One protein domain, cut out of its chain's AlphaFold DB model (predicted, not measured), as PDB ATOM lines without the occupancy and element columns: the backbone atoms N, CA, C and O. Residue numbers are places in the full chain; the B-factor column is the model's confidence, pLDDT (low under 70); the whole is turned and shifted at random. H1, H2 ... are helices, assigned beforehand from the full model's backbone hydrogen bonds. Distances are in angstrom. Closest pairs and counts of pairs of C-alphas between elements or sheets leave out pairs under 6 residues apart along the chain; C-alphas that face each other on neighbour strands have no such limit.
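What this domain is: This is residues 11 to 107 of the 174 residues of an uncharacterized protein of Pirellulaceae bacterium (UniProt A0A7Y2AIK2). What shape? H5 runs through the middle, with H1 along one side and H3 on its first part; H2 and H4 lie side by side. What builds it? The 97 printed residues include six named helices, class all helix. It is compact, radius of gyration of the C-alphas 13.0 A, spanning 36 by 30 by 25 A.

Where its parts are: Where is H1? H1, residues 11 to 23, begins at C-alpha 11, (1.507, -21.915, -25.078). What follows? H2 is residues 31 to 38, H3 54 to 57, H4 59 to 64, H5 73 to 92, and H6 97 to 107, ending at (-11.872, -36.074, -38.279).

How they stand to each other: What touches H5? H1 does, closest C-alphas Met 23 and Thr 79, 6.6 A; H3 touches residues 73 to 81 alone. What touches H2? H4 does, and H6 only just, with 3 C-alpha pairs within 8 A. H2 has every O i to N i+4 pair within hydrogen-bond range.

The domain as a whole: Any cut? The printed part has none. Low confidence? Residues 47 to 49, in the long link H2 to H3, have pLDDT under 70.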
ATOM      1  N   ASP A  11       1.052 -23.307 -24.986       87.44
ATOM      2  CA  ASP A  11       1.507 -21.915 -25.078       87.44
ATOM      3  C   ASP A  11       1.038 -21.202 -26.358       87.44
ATOM      4  O   ASP A  11       1.037 -19.973 -26.419       87.44
ATOM      5  N   THR A  12       0.652 -21.958 -27.391       91.50
ATOM      6  CA  THR A  12       0.255 -21.426 -28.702       91.50
ATOM      7  C   THR A  12      -1.141 -21.883 -29.124       91.50
ATOM      8  O   THR A  12      -1.920 -21.081 -29.644       91.50
ATOM      9  N   ASP A  13      -1.492 -23.145 -28.879       95.44
ATOM     10  CA  ASP A  13      -2.691 -23.769 -29.442       95.44
ATOM     11  C   ASP A  13      -3.979 -23.318 -28.751       95.44
ATOM     12  O   ASP A  13      -5.019 -23.229 -29.405       95.44
ATOM     13  N   GLU A  14      -3.936 -23.006 -27.451       95.00
ATOM     14  CA  GLU A  14      -5.117 -22.533 -26.717       95.00
ATOM     15  C   GLU A  14      -5.609 -21.190 -27.255       95.00
ATOM     16  O   GLU A  14      -6.792 -21.040 -27.578       95.00
ATOM     17  N   GLU A  15      -4.695 -20.230 -27.418       95.31
ATOM     18  CA  GLU A  15      -5.052 -18.921 -27.958       95.31
ATOM     19  C   GLU A  15      -5.436 -19.034 -29.437       95.31
ATOM     20  O   GLU A  15      -6.443 -18.462 -29.846       95.31
ATOM     21  N   LEU A  16      -4.737 -19.862 -30.224       96.62
ATOM     22  CA  LEU A  16      -5.078 -20.097 -31.629       96.62
ATOM     23  C   LEU A  16      -6.509 -20.636 -31.801       96.62
ATOM     24  O   LEU A  16      -7.230 -20.218 -32.711       96.62
ATOM     25  N   VAL A  17      -6.941 -21.554 -30.932       96.62
ATOM     26  CA  VAL A  17      -8.311 -22.090 -30.933       96.62
ATOM     27  C   VAL A  17      -9.317 -21.040 -30.460       96.62
ATOM     28  O   VAL A  17     -10.389 -20.910 -31.053       96.62
ATOM     29  N   LYS A  18      -8.999 -20.271 -29.420       96.00
ATOM     30  CA  LYS A  18      -9.873 -19.209 -28.905       96.00
ATOM     31  C   LYS A  18     -10.110 -18.106 -29.937       96.00
ATOM     32  O   LYS A  18     -11.252 -17.682 -30.140       96.00
ATOM     33  N   GLU A  19      -9.057 -17.678 -30.623       96.44
ATOM     34  CA  GLU A  19      -9.139 -16.729 -31.730       96.44
ATOM     35  C   GLU A  19      -9.980 -17.287 -32.878       96.44
ATOM     36  O   GLU A  19     -10.874 -16.595 -33.358       96.44
ATOM     37  N   LEU A  20      -9.771 -18.553 -33.260       97.44
ATOM     38  CA  LEU A  20     -10.570 -19.220 -34.289       97.44
ATOM     39  C   LEU A  20     -12.065 -19.181 -33.951       97.44
ATOM     40  O   LEU A  20     -12.883 -18.791 -34.779       97.44
ATOM     41  N   LEU A  21     -12.434 -19.582 -32.734       95.88
ATOM     42  CA  LEU A  21     -13.834 -19.612 -32.301       95.88
ATOM     43  C   LEU A  21     -14.465 -18.218 -32.263       95.88
ATOM     44  O   LEU A  21     -15.663 -18.094 -32.511       95.88
ATOM     45  N   SER A  22     -13.673 -17.188 -31.969       95.25
ATOM     46  CA  SER A  22     -14.123 -15.794 -31.983       95.25
ATOM     47  C   SER A  22     -14.298 -15.295 -33.419       95.25
ATOM     48  O   SER A  22     -15.337 -14.742 -33.765       95.25
ATOM     49  N   MET A  23     -13.325 -15.574 -34.287       95.12
ATOM     50  CA  MET A  23     -13.338 -15.228 -35.710       95.12
ATOM     51  C   MET A  23     -14.524 -15.862 -36.449       95.12
ATOM     52  O   MET A  23     -15.194 -15.191 -37.231       95.12
ATOM     53  N   LEU A  24     -14.837 -17.132 -36.175       94.62
ATOM     54  CA  LEU A  24     -15.960 -17.844 -36.800       94.62
ATOM     55  C   LEU A  24     -17.340 -17.260 -36.451       94.62
ATOM     56  O   LEU A  24     -18.317 -17.586 -37.121       94.62
ATOM     57  N   GLN A  25     -17.434 -16.412 -35.423       93.44
ATOM     58  CA  GLN A  25     -18.669 -15.710 -35.053       93.44
ATOM     59  C   GLN A  25     -18.843 -14.379 -35.794       93.44
ATOM     60  O   GLN A  25     -19.950 -13.847 -35.820       93.44
ATOM     61  N   LEU A  26     -17.780 -13.843 -36.404       93.81
ATOM     62  CA  LEU A  26     -17.815 -12.534 -37.063       93.81
ATOM     63  C   LEU A  26     -18.609 -12.543 -38.376       93.81
ATOM     64  O   LEU A  26     -19.098 -11.504 -38.812       93.81
ATOM     65  N   ALA A  27     -18.741 -13.707 -39.011       94.62
ATOM     66  CA  ALA A  27     -19.503 -13.887 -40.238       94.62
ATOM     67  C   ALA A  27     -20.191 -15.255 -40.258       94.62
ATOM     68  O   ALA A  27     -19.666 -16.238 -39.735       94.62
ATOM     69  N   GLU A  28     -21.358 -15.338 -40.906       94.56
ATOM     70  CA  GLU A  28     -22.085 -16.602 -41.065       94.56
ATOM     71  C   GLU A  28     -21.244 -17.593 -41.890       94.56
ATOM     72  O   GLU A  28     -21.121 -17.472 -43.114       94.56
ATOM     73  N   THR A  29     -20.659 -18.575 -41.198       95.88
ATOM     74  CA  THR A  29     -19.662 -19.504 -41.743       95.88
ATOM     75  C   THR A  29     -20.146 -20.949 -41.639       95.88
ATOM     76  O   THR A  29     -20.603 -21.411 -40.592       95.88
ATOM     77  N   ASP A  30     -20.021 -21.700 -42.728       97.19
ATOM     78  CA  ASP A  30     -20.277 -23.131 -42.754       97.19
ATOM     79  C   ASP A  30     -19.092 -23.905 -42.172       97.19
ATOM     80  O   ASP A  30     -18.081 -24.123 -42.833       97.19
ATOM     81  N   MET A  31     -19.233 -24.356 -40.927       95.69
ATOM     82  CA  MET A  31     -18.159 -25.032 -40.191       95.69
ATOM     83  C   MET A  31     -17.637 -26.302 -40.871       95.69
ATOM     84  O   MET A  31     -16.445 -26.596 -40.806       95.69
ATOM     85  N   THR A  32     -18.519 -27.068 -41.519       97.25
ATOM     86  CA  THR A  32     -18.134 -28.325 -42.182       97.25
ATOM     87  C   THR A  32     -17.229 -28.022 -43.371       97.25
ATOM     88  O   THR A  32     -16.141 -28.586 -43.491       97.25
ATOM     89  N   ILE A  33     -17.640 -27.070 -44.208       98.06
ATOM     90  CA  ILE A  33     -16.863 -26.643 -45.372       98.06
ATOM     91  C   ILE A  33     -15.593 -25.917 -44.936       98.06
ATOM     92  O   ILE A  33     -14.535 -26.214 -45.481       98.06
ATOM     93  N   PHE A  34     -15.656 -25.053 -43.920       98.19
ATOM     94  CA  PHE A  34     -14.493 -24.343 -43.386       98.19
ATOM     95  C   PHE A  34     -13.357 -25.305 -43.032       98.19
ATOM     96  O   PHE A  34     -12.252 -25.161 -43.543       98.19
ATOM     97  N   TYR A  35     -13.618 -26.334 -42.217       98.25
ATOM     98  CA  TYR A  35     -12.567 -27.274 -41.814       98.25
ATOM     99  C   TYR A  35     -12.065 -28.157 -42.965       98.25
ATOM    100  O   TYR A  35     -10.891 -28.533 -42.966       98.25
ATOM    101  N   ARG A  36     -12.919 -28.487 -43.948       97.94
ATOM    102  CA  ARG A  36     -12.486 -29.199 -45.164       97.94
ATOM    103  C   ARG A  36     -11.610 -28.322 -46.053       97.94
ATOM    104  O   ARG A  36     -10.625 -28.826 -46.579       97.94
ATOM    105  N   GLN A  37     -11.927 -27.036 -46.186       97.75
ATOM    106  CA  GLN A  37     -11.113 -26.084 -46.943       97.75
ATOM    107  C   GLN A  37      -9.821 -25.714 -46.207       97.75
ATOM    108  O   GLN A  37      -8.771 -25.612 -46.823       97.75
ATOM    109  N   LEU A  38      -9.833 -25.618 -44.876       97.69
ATOM    110  CA  LEU A  38      -8.618 -25.388 -44.087       97.69
ATOM    111  C   LEU A  38      -7.560 -26.484 -44.332       97.69
ATOM    112  O   LEU A  38      -6.357 -26.218 -44.349       97.69
ATOM    113  N   ALA A  39      -8.008 -27.721 -44.568       96.94
ATOM    114  CA  ALA A  39      -7.137 -28.849 -44.886       96.94
ATOM    115  C   ALA A  39      -6.481 -28.759 -46.279       96.94
ATOM    116  O   ALA A  39      -5.547 -29.513 -46.549       96.94
ATOM    117  N   THR A  40      -6.958 -27.881 -47.172       95.31
ATOM    118  CA  THR A  40      -6.406 -27.701 -48.530       95.31
ATOM    119  C   THR A  40      -5.402 -26.558 -48.629       95.31
ATOM    120  O   THR A  40      -4.653 -26.517 -49.602       95.31
ATOM    121  N   ILE A  41      -5.361 -25.666 -47.633       93.81
ATOM    122  CA  ILE A  41      -4.416 -24.544 -47.577       93.81
ATOM    123  C   ILE A  41      -2.988 -25.077 -47.645       93.81
ATOM    124  O   ILE A  41      -2.672 -26.040 -46.959       93.81
ATOM    125  N   ASP A  42      -2.120 -24.460 -48.438       91.81
ATOM    126  CA  ASP A  42      -0.697 -24.787 -48.424       91.81
ATOM    127  C   ASP A  42      -0.053 -24.210 -47.156       91.81
ATOM    128  O   ASP A  42      -0.129 -23.005 -46.921       91.81
ATOM    129  N   CYS A  43       0.535 -25.075 -46.322       91.44
ATOM    130  CA  CYS A  43       1.283 -24.668 -45.137       91.44
ATOM    131  C   CYS A  43       2.799 -24.907 -45.215       91.44
ATOM    132  O   CYS A  43       3.499 -24.788 -44.211       91.44
ATOM    133  N   GLU A  44       3.318 -25.280 -46.382       86.88
ATOM    134  CA  GLU A  44       4.751 -25.497 -46.599       86.88
ATOM    135  C   GLU A  44       5.448 -24.204 -47.055       86.88
ATOM    136  O   GLU A  44       6.622 -23.990 -46.743       86.88
ATOM    137  N   GLN A  45       4.720 -23.320 -47.746       80.25
ATOM    138  CA  GLN A  45       5.213 -22.037 -48.258       80.25
ATOM    139  C   GLN A  45       4.861 -20.878 -47.334       80.25
ATOM    140  O   GLN A  45       3.736 -20.774 -46.882       80.25
ATOM    141  N   ASP A  46       5.784 -19.944 -47.105       73.31
ATOM    142  CA  ASP A  46       5.505 -18.777 -46.262       73.31
ATOM    143  C   ASP A  46       4.472 -17.822 -46.906       73.31
ATOM    144  O   ASP A  46       4.798 -17.179 -47.909       73.31
ATOM    145  N   PRO A  47       3.257 -17.647 -46.349       66.00
ATOM    146  CA  PRO A  47       2.247 -16.766 -46.923       66.00
ATOM    147  C   PRO A  47       2.683 -15.298 -46.885       66.00
ATOM    148  O   PRO A  47       2.300 -14.532 -47.772       66.00
ATOM    149  N   SER A  48       3.546 -14.903 -45.941       63.03
ATOM    150  CA  SER A  48       4.072 -13.534 -45.863       63.03
ATOM    151  C   SER A  48       5.011 -13.180 -47.022       63.03
ATOM    152  O   SER A  48       5.220 -12.003 -47.313       63.03
ATOM    153  N   SER A  49       5.516 -14.182 -47.751       65.31
ATOM    154  CA  SER A  49       6.375 -13.983 -48.923       65.31
ATOM    155  C   SER A  49       5.611 -13.635 -50.209       65.31
ATOM    156  O   SER A  49       6.222 -13.258 -51.207       65.31
ATOM    157  N   THR A  50       4.278 -13.740 -50.196       72.62
ATOM    158  CA  THR A  50       3.451 -13.689 -51.415       72.62
ATOM    159  C   THR A  50       2.929 -12.295 -51.776       72.62
ATOM    160  O   THR A  50       2.506 -12.084 -52.909       72.62
ATOM    161  N   GLY A  51       2.951 -11.335 -50.840       83.31
ATOM    162  CA  GLY A  51       2.429  -9.977 -51.058       83.31
ATOM    163  C   GLY A  51       0.907  -9.895 -51.254       83.31
ATOM    164  O   GLY A  51       0.409  -8.860 -51.690       83.31
ATOM    165  N   LEU A  52       0.176 -10.971 -50.947       88.88
ATOM    166  CA  LEU A  52      -1.276 -11.049 -51.097       88.88
ATOM    167  C   LEU A  52      -2.006 -10.173 -50.070       88.88
ATOM    168  O   LEU A  52      -1.643 -10.108 -48.890       88.88
ATOM    169  N   SER A  53      -3.104  -9.554 -50.500       92.94
ATOM    170  CA  SER A  53      -4.035  -8.864 -49.609       92.94
ATOM    171  C   SER A  53      -4.686  -9.836 -48.605       92.94
ATOM    172  O   SER A  53      -4.723 -11.051 -48.834       92.94
ATOM    173  N   PRO A  54      -5.239  -9.344 -47.476       93.12
ATOM    174  CA  PRO A  54      -5.981 -10.186 -46.534       93.12
ATOM    175  C   PRO A  54      -7.073 -11.036 -47.202       93.12
ATOM    176  O   PRO A  54      -7.166 -12.237 -46.958       93.12
ATOM    177  N   ARG A  55      -7.845 -10.439 -48.118       93.06
ATOM    178  CA  ARG A  55      -8.931 -11.128 -48.824       93.06
ATOM    179  C   ARG A  55      -8.425 -12.225 -49.764       93.06
ATOM    180  O   ARG A  55      -9.026 -13.293 -49.820       93.06
ATOM    181  N   GLU A  56      -7.318 -11.993 -50.468       92.12
ATOM    182  CA  GLU A  56      -6.708 -13.002 -51.348       92.12
ATOM    183  C   GLU A  56      -6.171 -14.202 -50.561       92.12
ATOM    184  O   GLU A  56      -6.349 -15.342 -50.987       92.12
ATOM    185  N   ARG A  57      -5.592 -13.981 -49.374       90.81
ATOM    186  CA  ARG A  57      -5.134 -15.073 -48.493       90.81
ATOM    187  C   ARG A  57      -6.268 -15.974 -48.017       90.81
ATOM    188  O   ARG A  57      -6.069 -17.165 -47.794       90.81
ATOM    189  N   MET A  58      -7.471 -15.426 -47.902       92.88
ATOM    190  CA  MET A  58      -8.661 -16.183 -47.532       92.88
ATOM    191  C   MET A  58      -9.331 -16.896 -48.710       92.88
ATOM    192  O   MET A  58     -10.323 -17.589 -48.485       92.88
ATOM    193  N   ALA A  59      -8.837 -16.756 -49.948       92.62
ATOM    194  CA  ALA A  59      -9.469 -17.336 -51.135       92.62
ATOM    195  C   ALA A  59      -9.870 -18.822 -50.979       92.62
ATOM    196  O   ALA A  59     -11.001 -19.150 -51.346       92.62
ATOM    197  N   PRO A  60      -9.056 -19.710 -50.364       93.81
ATOM    198  CA  PRO A  60      -9.450 -21.107 -50.145       93.81
ATOM    199  C   PRO A  60     -10.686 -21.283 -49.249       93.81
ATOM    200  O   PRO A  60     -11.414 -22.263 -49.374       93.81
ATOM    201  N   LEU A  61     -10.945 -20.335 -48.346       96.00
ATOM    202  CA  LEU A  61     -12.027 -20.392 -47.365       96.00
ATOM    203  C   LEU A  61     -13.324 -19.730 -47.847       96.00
ATOM    204  O   LEU A  61     -14.346 -19.865 -47.178       96.00
ATOM    205  N   MET A  62     -13.317 -19.037 -48.991       95.00
ATOM    206  CA  MET A  62     -14.461 -18.240 -49.468       95.00
ATOM    207  C   MET A  62     -15.749 -19.060 -49.612       95.00
ATOM    208  O   MET A  62     -16.830 -18.577 -49.280       95.00
ATOM    209  N   GLU A  63     -15.633 -20.326 -50.019       95.00
ATOM    210  CA  GLU A  63     -16.758 -21.264 -50.132       95.00
ATOM    211  C   GLU A  63     -17.472 -21.507 -48.790       95.00
ATOM    212  O   GLU A  63     -18.630 -21.908 -48.777       95.00
ATOM    213  N   ALA A  64     -16.815 -21.284 -47.650       96.81
ATOM    214  CA  ALA A  64     -17.424 -21.488 -46.341       96.81
ATOM    215  C   ALA A  64     -18.344 -20.329 -45.917       96.81
ATOM    216  O   ALA A  64     -19.254 -20.550 -45.121       96.81
ATOM    217  N   TYR A  65     -18.162 -19.112 -46.432       96.00
ATOM    218  CA  TYR A  65     -18.923 -17.936 -45.992       96.00
ATOM    219  C   TYR A  65     -20.236 -17.795 -46.762       96.00
ATOM    220  O   TYR A  65     -20.229 -17.711 -47.987       96.00
ATOM    221  N   TYR A  66     -21.380 -17.724 -46.074       93.19
ATOM    222  CA  TYR A  66     -22.700 -17.616 -46.727       93.19
ATOM    223  C   TYR A  66     -22.872 -16.325 -47.542       93.19
ATOM    224  O   TYR A  66     -23.514 -16.347 -48.585       93.19
ATOM    225  N   VAL A  67     -22.254 -15.227 -47.106       92.56
ATOM    226  CA  VAL A  67     -22.287 -13.911 -47.768       92.56
ATOM    227  C   VAL A  67     -20.864 -13.378 -47.945       92.56
ATOM    228  O   VAL A  67     -20.485 -12.354 -47.384       92.56
ATOM    229  N   ALA A  68     -20.054 -14.103 -48.723       91.50
ATOM    230  CA  ALA A  68     -18.638 -13.786 -48.956       91.50
ATOM    231  C   ALA A  68     -18.409 -12.363 -49.510       91.50
ATOM    232  O   ALA A  68     -17.433 -11.703 -49.156       91.50
ATOM    233  N   ASP A  69     -19.330 -11.850 -50.329       90.94
ATOM    234  CA  ASP A  69     -19.233 -10.497 -50.888       90.94
ATOM    235  C   ASP A  69     -19.447  -9.387 -49.849       90.94
ATOM    236  O   ASP A  69     -19.018  -8.258 -50.073       90.94
ATOM    237  N   GLN A  70     -20.065  -9.707 -48.707       92.38
ATOM    238  CA  GLN A  70     -20.368  -8.759 -47.627       92.38
ATOM    239  C   GLN A  70     -19.362  -8.827 -46.471       92.38
ATOM    240  O   GLN A  70     -19.566  -8.175 -45.448       92.38
ATOM    241  N   LEU A  71     -18.291  -9.618 -46.604       95.12
ATOM    242  CA  LEU A  71     -17.217  -9.634 -45.615       95.12
ATOM    243  C   LEU A  71     -16.585  -8.244 -45.527       95.12
ATOM    244  O   LEU A  71     -16.161  -7.682 -46.538       95.12
ATOM    245  N   THR A  72     -16.534  -7.702 -44.312       96.25
ATOM    246  CA  THR A  72     -15.871  -6.426 -44.045       96.25
ATOM    247  C   THR A  72     -14.356  -6.596 -44.095       96.25
ATOM    248  O   THR A  72     -13.834  -7.703 -43.920       96.25
ATOM    249  N   ASP A  73     -13.640  -5.490 -44.286       95.69
ATOM    250  CA  ASP A  73     -12.176  -5.489 -44.252       95.69
ATOM    251  C   ASP A  73     -11.649  -5.994 -42.900       95.69
ATOM    252  O   ASP A  73     -10.726  -6.799 -42.870       95.69
ATOM    253  N   GLU A  74     -12.311  -5.643 -41.792       95.81
ATOM    254  CA  GLU A  74     -11.972  -6.122 -40.445       95.81
ATOM    255  C   GLU A  74     -12.057  -7.653 -40.319       95.81
ATOM    256  O   GLU A  74     -11.156  -8.288 -39.763       95.81
ATOM    257  N   VAL A  75     -13.112  -8.276 -40.862       95.88
ATOM    258  CA  VAL A  75     -13.232  -9.744 -40.871       95.88
ATOM    259  C   VAL A  75     -12.146 -10.360 -41.746       95.88
ATOM    260  O   VAL A  75     -11.573 -11.395 -41.382       95.88
ATOM    261  N   CYS A  76     -11.838  -9.718 -42.876       95.94
ATOM    262  CA  CYS A  76     -10.802 -10.192 -43.778       95.94
ATOM    263  C   CYS A  76      -9.414 -10.143 -43.126       95.94
ATOM    264  O   CYS A  76      -8.674 -11.124 -43.153       95.94
ATOM    265  N   GLU A  77      -9.075  -9.024 -42.492       95.56
ATOM    266  CA  GLU A  77      -7.829  -8.831 -41.751       95.56
ATOM    267  C   GLU A  77      -7.715  -9.795 -40.573       95.56
ATOM    268  O   GLU A  77      -6.692 -10.463 -40.421       95.56
ATOM    269  N   THR A  78      -8.775  -9.932 -39.773       96.38
ATOM    270  CA  THR A  78      -8.793 -10.848 -38.624       96.38
ATOM    271  C   THR A  78      -8.537 -12.286 -39.060       96.38
ATOM    272  O   THR A  78      -7.697 -12.972 -38.474       96.38
ATOM    273  N   THR A  79      -9.208 -12.735 -40.125       96.06
ATOM    274  CA  THR A  79      -9.047 -14.099 -40.640       96.06
ATOM    275  C   THR A  79      -7.666 -14.314 -41.250       96.06
ATOM    276  O   THR A  79      -7.040 -15.338 -40.989       96.06
ATOM    277  N   ALA A  80      -7.158 -13.358 -42.033       94.44
ATOM    278  CA  ALA A  80      -5.826 -13.453 -42.624       94.44
ATOM    279  C   ALA A  80      -4.727 -13.510 -41.551       94.44
ATOM    280  O   ALA A  80      -3.840 -14.356 -41.624       94.44
ATOM    281  N   ASN A  81      -4.828 -12.682 -40.508       94.38
ATOM    282  CA  ASN A  81      -3.884 -12.691 -39.391       94.38
ATOM    283  C   ASN A  81      -3.926 -14.014 -38.612       94.38
ATOM    284  O   ASN A  81      -2.885 -14.523 -38.192       94.38
ATOM    285  N   TRP A  82      -5.120 -14.584 -38.420       96.50
ATOM    286  CA  TRP A  82      -5.260 -15.908 -37.817       96.50
ATOM    287  C   TRP A  82      -4.654 -17.003 -38.707       96.50
ATOM    288  O   TRP A  82      -3.945 -17.871 -38.202       96.50
ATOM    289  N   LEU A  83      -4.863 -16.940 -40.028       95.44
ATOM    290  CA  LEU A  83      -4.258 -17.867 -40.988       95.44
ATOM    291  C   LEU A  83      -2.731 -17.814 -40.957       95.44
ATOM    292  O   LEU A  83      -2.104 -18.870 -40.954       95.44
ATOM    293  N   ASP A  84      -2.134 -16.625 -40.867       92.31
ATOM    294  CA  ASP A  84      -0.680 -16.466 -40.753       92.31
ATOM    295  C   ASP A  84      -0.147 -17.139 -39.467       92.31
ATOM    296  O   ASP A  84       0.864 -17.850 -39.495       92.31
ATOM    297  N   ARG A  85      -0.848 -16.988 -38.332       93.69
ATOM    298  CA  ARG A  85      -0.491 -17.665 -37.068       93.69
ATOM    299  C   ARG A  85      -0.663 -19.180 -37.153       93.69
ATOM    300  O   ARG A  85       0.251 -19.915 -36.779       93.69
ATOM    301  N   TYR A  86      -1.798 -19.641 -37.675       95.56
ATOM    302  CA  TYR A  86      -2.083 -21.058 -37.901       95.56
ATOM    303  C   TYR A  86      -1.009 -21.705 -38.778       95.56
ATOM    304  O   TYR A  86      -0.461 -22.749 -38.432       95.56
ATOM    305  N   HIS A  87      -0.660 -21.046 -39.878       93.25
ATOM    306  CA  HIS A  87       0.366 -21.476 -40.808       93.25
ATOM    307  C   HIS A  87       1.724 -21.669 -40.123       93.25
ATOM    308  O   HIS A  87       2.341 -22.733 -40.211       93.25
ATOM    309  N   ASN A  88       2.175 -20.650 -39.388       91.69
ATOM    310  CA  ASN A  88       3.441 -20.704 -38.664       91.69
ATOM    311  C   ASN A  88       3.453 -21.818 -37.619       91.69
ATOM    312  O   ASN A  88       4.470 -22.492 -37.456       91.69
ATOM    313  N   ARG A  89       2.320 -22.054 -36.954       94.12
ATOM    314  CA  ARG A  89       2.177 -23.138 -35.987       94.12
ATOM    315  C   ARG A  89       2.234 -24.521 -36.641       94.12
ATOM    316  O   ARG A  89       2.923 -25.395 -36.121       94.12
ATOM    317  N   VAL A  90       1.580 -24.712 -37.787       94.44
ATOM    318  CA  VAL A  90       1.638 -25.966 -38.562       94.44
ATOM    319  C   VAL A  90       3.067 -26.274 -39.014       94.44
ATOM    320  O   VAL A  90       3.499 -27.423 -38.941       94.44
ATOM    321  N   ARG A  91       3.838 -25.267 -39.437       91.56
ATOM    322  CA  ARG A  91       5.232 -25.469 -39.875       91.56
ATOM    323  C   ARG A  91       6.145 -26.010 -38.780       91.56
ATOM    324  O   ARG A  91       7.107 -26.704 -39.093       91.56
ATOM    325  N   GLN A  92       5.838 -25.739 -37.514       92.31
ATOM    326  CA  GLN A  92       6.603 -26.264 -36.380       92.31
ATOM    327  C   GLN A  92       6.419 -27.778 -36.196       92.31
ATOM    328  O   GLN A  92       7.309 -28.428 -35.653       92.31
ATOM    329  N   ASP A  93       5.322 -28.356 -36.698       91.38
ATOM    330  CA  ASP A  93       5.057 -29.798 -36.612       91.38
ATOM    331  C   ASP A  93       5.890 -30.627 -37.605       91.38
ATOM    332  O   ASP A  93       5.874 -31.854 -37.539       91.38
ATOM    333  N   ASN A  94       6.614 -29.988 -38.537       88.69
ATOM    334  CA  ASN A  94       7.447 -30.653 -39.552       88.69
ATOM    335  C   ASN A  94       6.707 -31.765 -40.333       88.69
ATOM    336  O   ASN A  94       7.285 -32.793 -40.688       88.69
ATOM    337  N   THR A  95       5.414 -31.559 -40.602       91.56
ATOM    338  CA  THR A  95       4.566 -32.475 -41.379       91.56
ATOM    339  C   THR A  95       4.329 -31.947 -42.791       91.56
ATOM    340  O   THR A  95       4.370 -30.742 -43.028       91.56
ATOM    341  N   THR A  96       4.053 -32.843 -43.739       94.62
ATOM    342  CA  THR A  96       3.694 -32.449 -45.107       94.62
ATOM    343  C   THR A  96       2.230 -32.025 -45.186       94.62
ATOM    344  O   THR A  96       1.375 -32.510 -44.434       94.62
ATOM    345  N   ASN A  97       1.894 -31.192 -46.169       95.62
ATOM    346  CA  ASN A  97       0.512 -30.834 -46.483       95.62
ATOM    347  C   ASN A  97      -0.352 -32.070 -46.755       95.62
ATOM    348  O   ASN A  97      -1.500 -32.133 -46.317       95.62
ATOM    349  N   ALA A  98       0.198 -33.074 -47.445       96.25
ATOM    350  CA  ALA A  98      -0.508 -34.318 -47.737       96.25
ATOM    351  C   ALA A  98      -0.890 -35.072 -46.453       96.25
ATOM    352  O   ALA A  98      -2.058 -35.434 -46.290       96.25
ATOM    353  N   ASN A  99       0.061 -35.242 -45.528       96.06
ATOM    354  CA  ASN A  99      -0.174 -35.920 -44.255       96.06
ATOM    355  C   ASN A  99      -1.146 -35.127 -43.375       96.06
ATOM    356  O   ASN A  99      -2.104 -35.696 -42.853       96.06
ATOM    357  N   ARG A 100      -0.957 -33.806 -43.251       97.00
ATOM    358  CA  ARG A 100      -1.872 -32.936 -42.495       97.00
ATOM    359  C   ARG A 100      -3.299 -33.034 -43.030       97.00
ATOM    360  O   ARG A 100      -4.230 -33.242 -42.253       97.00
ATOM    361  N   ARG A 101      -3.471 -32.925 -44.350       97.38
ATOM    362  CA  ARG A 101      -4.780 -33.016 -45.007       97.38
ATOM    363  C   ARG A 101      -5.446 -34.360 -44.750       97.38
ATOM    364  O   ARG A 101      -6.632 -34.394 -44.440       97.38
ATOM    365  N   GLU A 102      -4.700 -35.456 -44.848       96.94
ATOM    366  CA  GLU A 102      -5.217 -36.793 -44.557       96.94
ATOM    367  C   GLU A 102      -5.707 -36.902 -43.100       96.94
ATOM    368  O   GLU A 102      -6.829 -37.348 -42.857       96.94
ATOM    369  N   GLN A 103      -4.921 -36.418 -42.131       96.62
ATOM    370  CA  GLN A 103      -5.302 -36.408 -40.712       96.62
ATOM    371  C   GLN A 103      -6.536 -35.542 -40.440       96.62
ATOM    372  O   GLN A 103      -7.452 -35.965 -39.734       96.62
ATOM    373  N   MET A 104      -6.597 -34.346 -41.027       98.12
ATOM    374  CA  MET A 104      -7.757 -33.462 -40.905       98.12
ATOM    375  C   MET A 104      -9.007 -34.103 -41.509       98.12
ATOM    376  O   MET A 104     -10.063 -34.098 -40.880       98.12
ATOM    377  N   ASN A 105      -8.897 -34.701 -42.695       98.25
ATOM    378  CA  ASN A 105     -10.031 -35.293 -43.401       98.25
ATOM    379  C   ASN A 105     -10.621 -36.512 -42.681       98.25
ATOM    380  O   ASN A 105     -11.822 -36.736 -42.788       98.25
ATOM    381  N   ARG A 106      -9.827 -37.237 -41.879       97.62
ATOM    382  CA  ARG A 106     -10.310 -38.332 -41.015       97.62
ATOM    383  C   ARG A 106     -11.221 -37.871 -39.872       97.62
ATOM    384  O   ARG A 106     -11.998 -38.670 -39.364       97.62
ATOM    385  N   VAL A 107     -11.126 -36.609 -39.442       97.75
ATOM    386  CA  VAL A 107     -11.872 -36.074 -38.279       97.75
ATOM    387  C   VAL A 107     -12.815 -34.920 -38.627       97.75
ATOM    388  O   VAL A 107     -13.657 -34.514 -37.816       97.75
TER     389      VAL A 107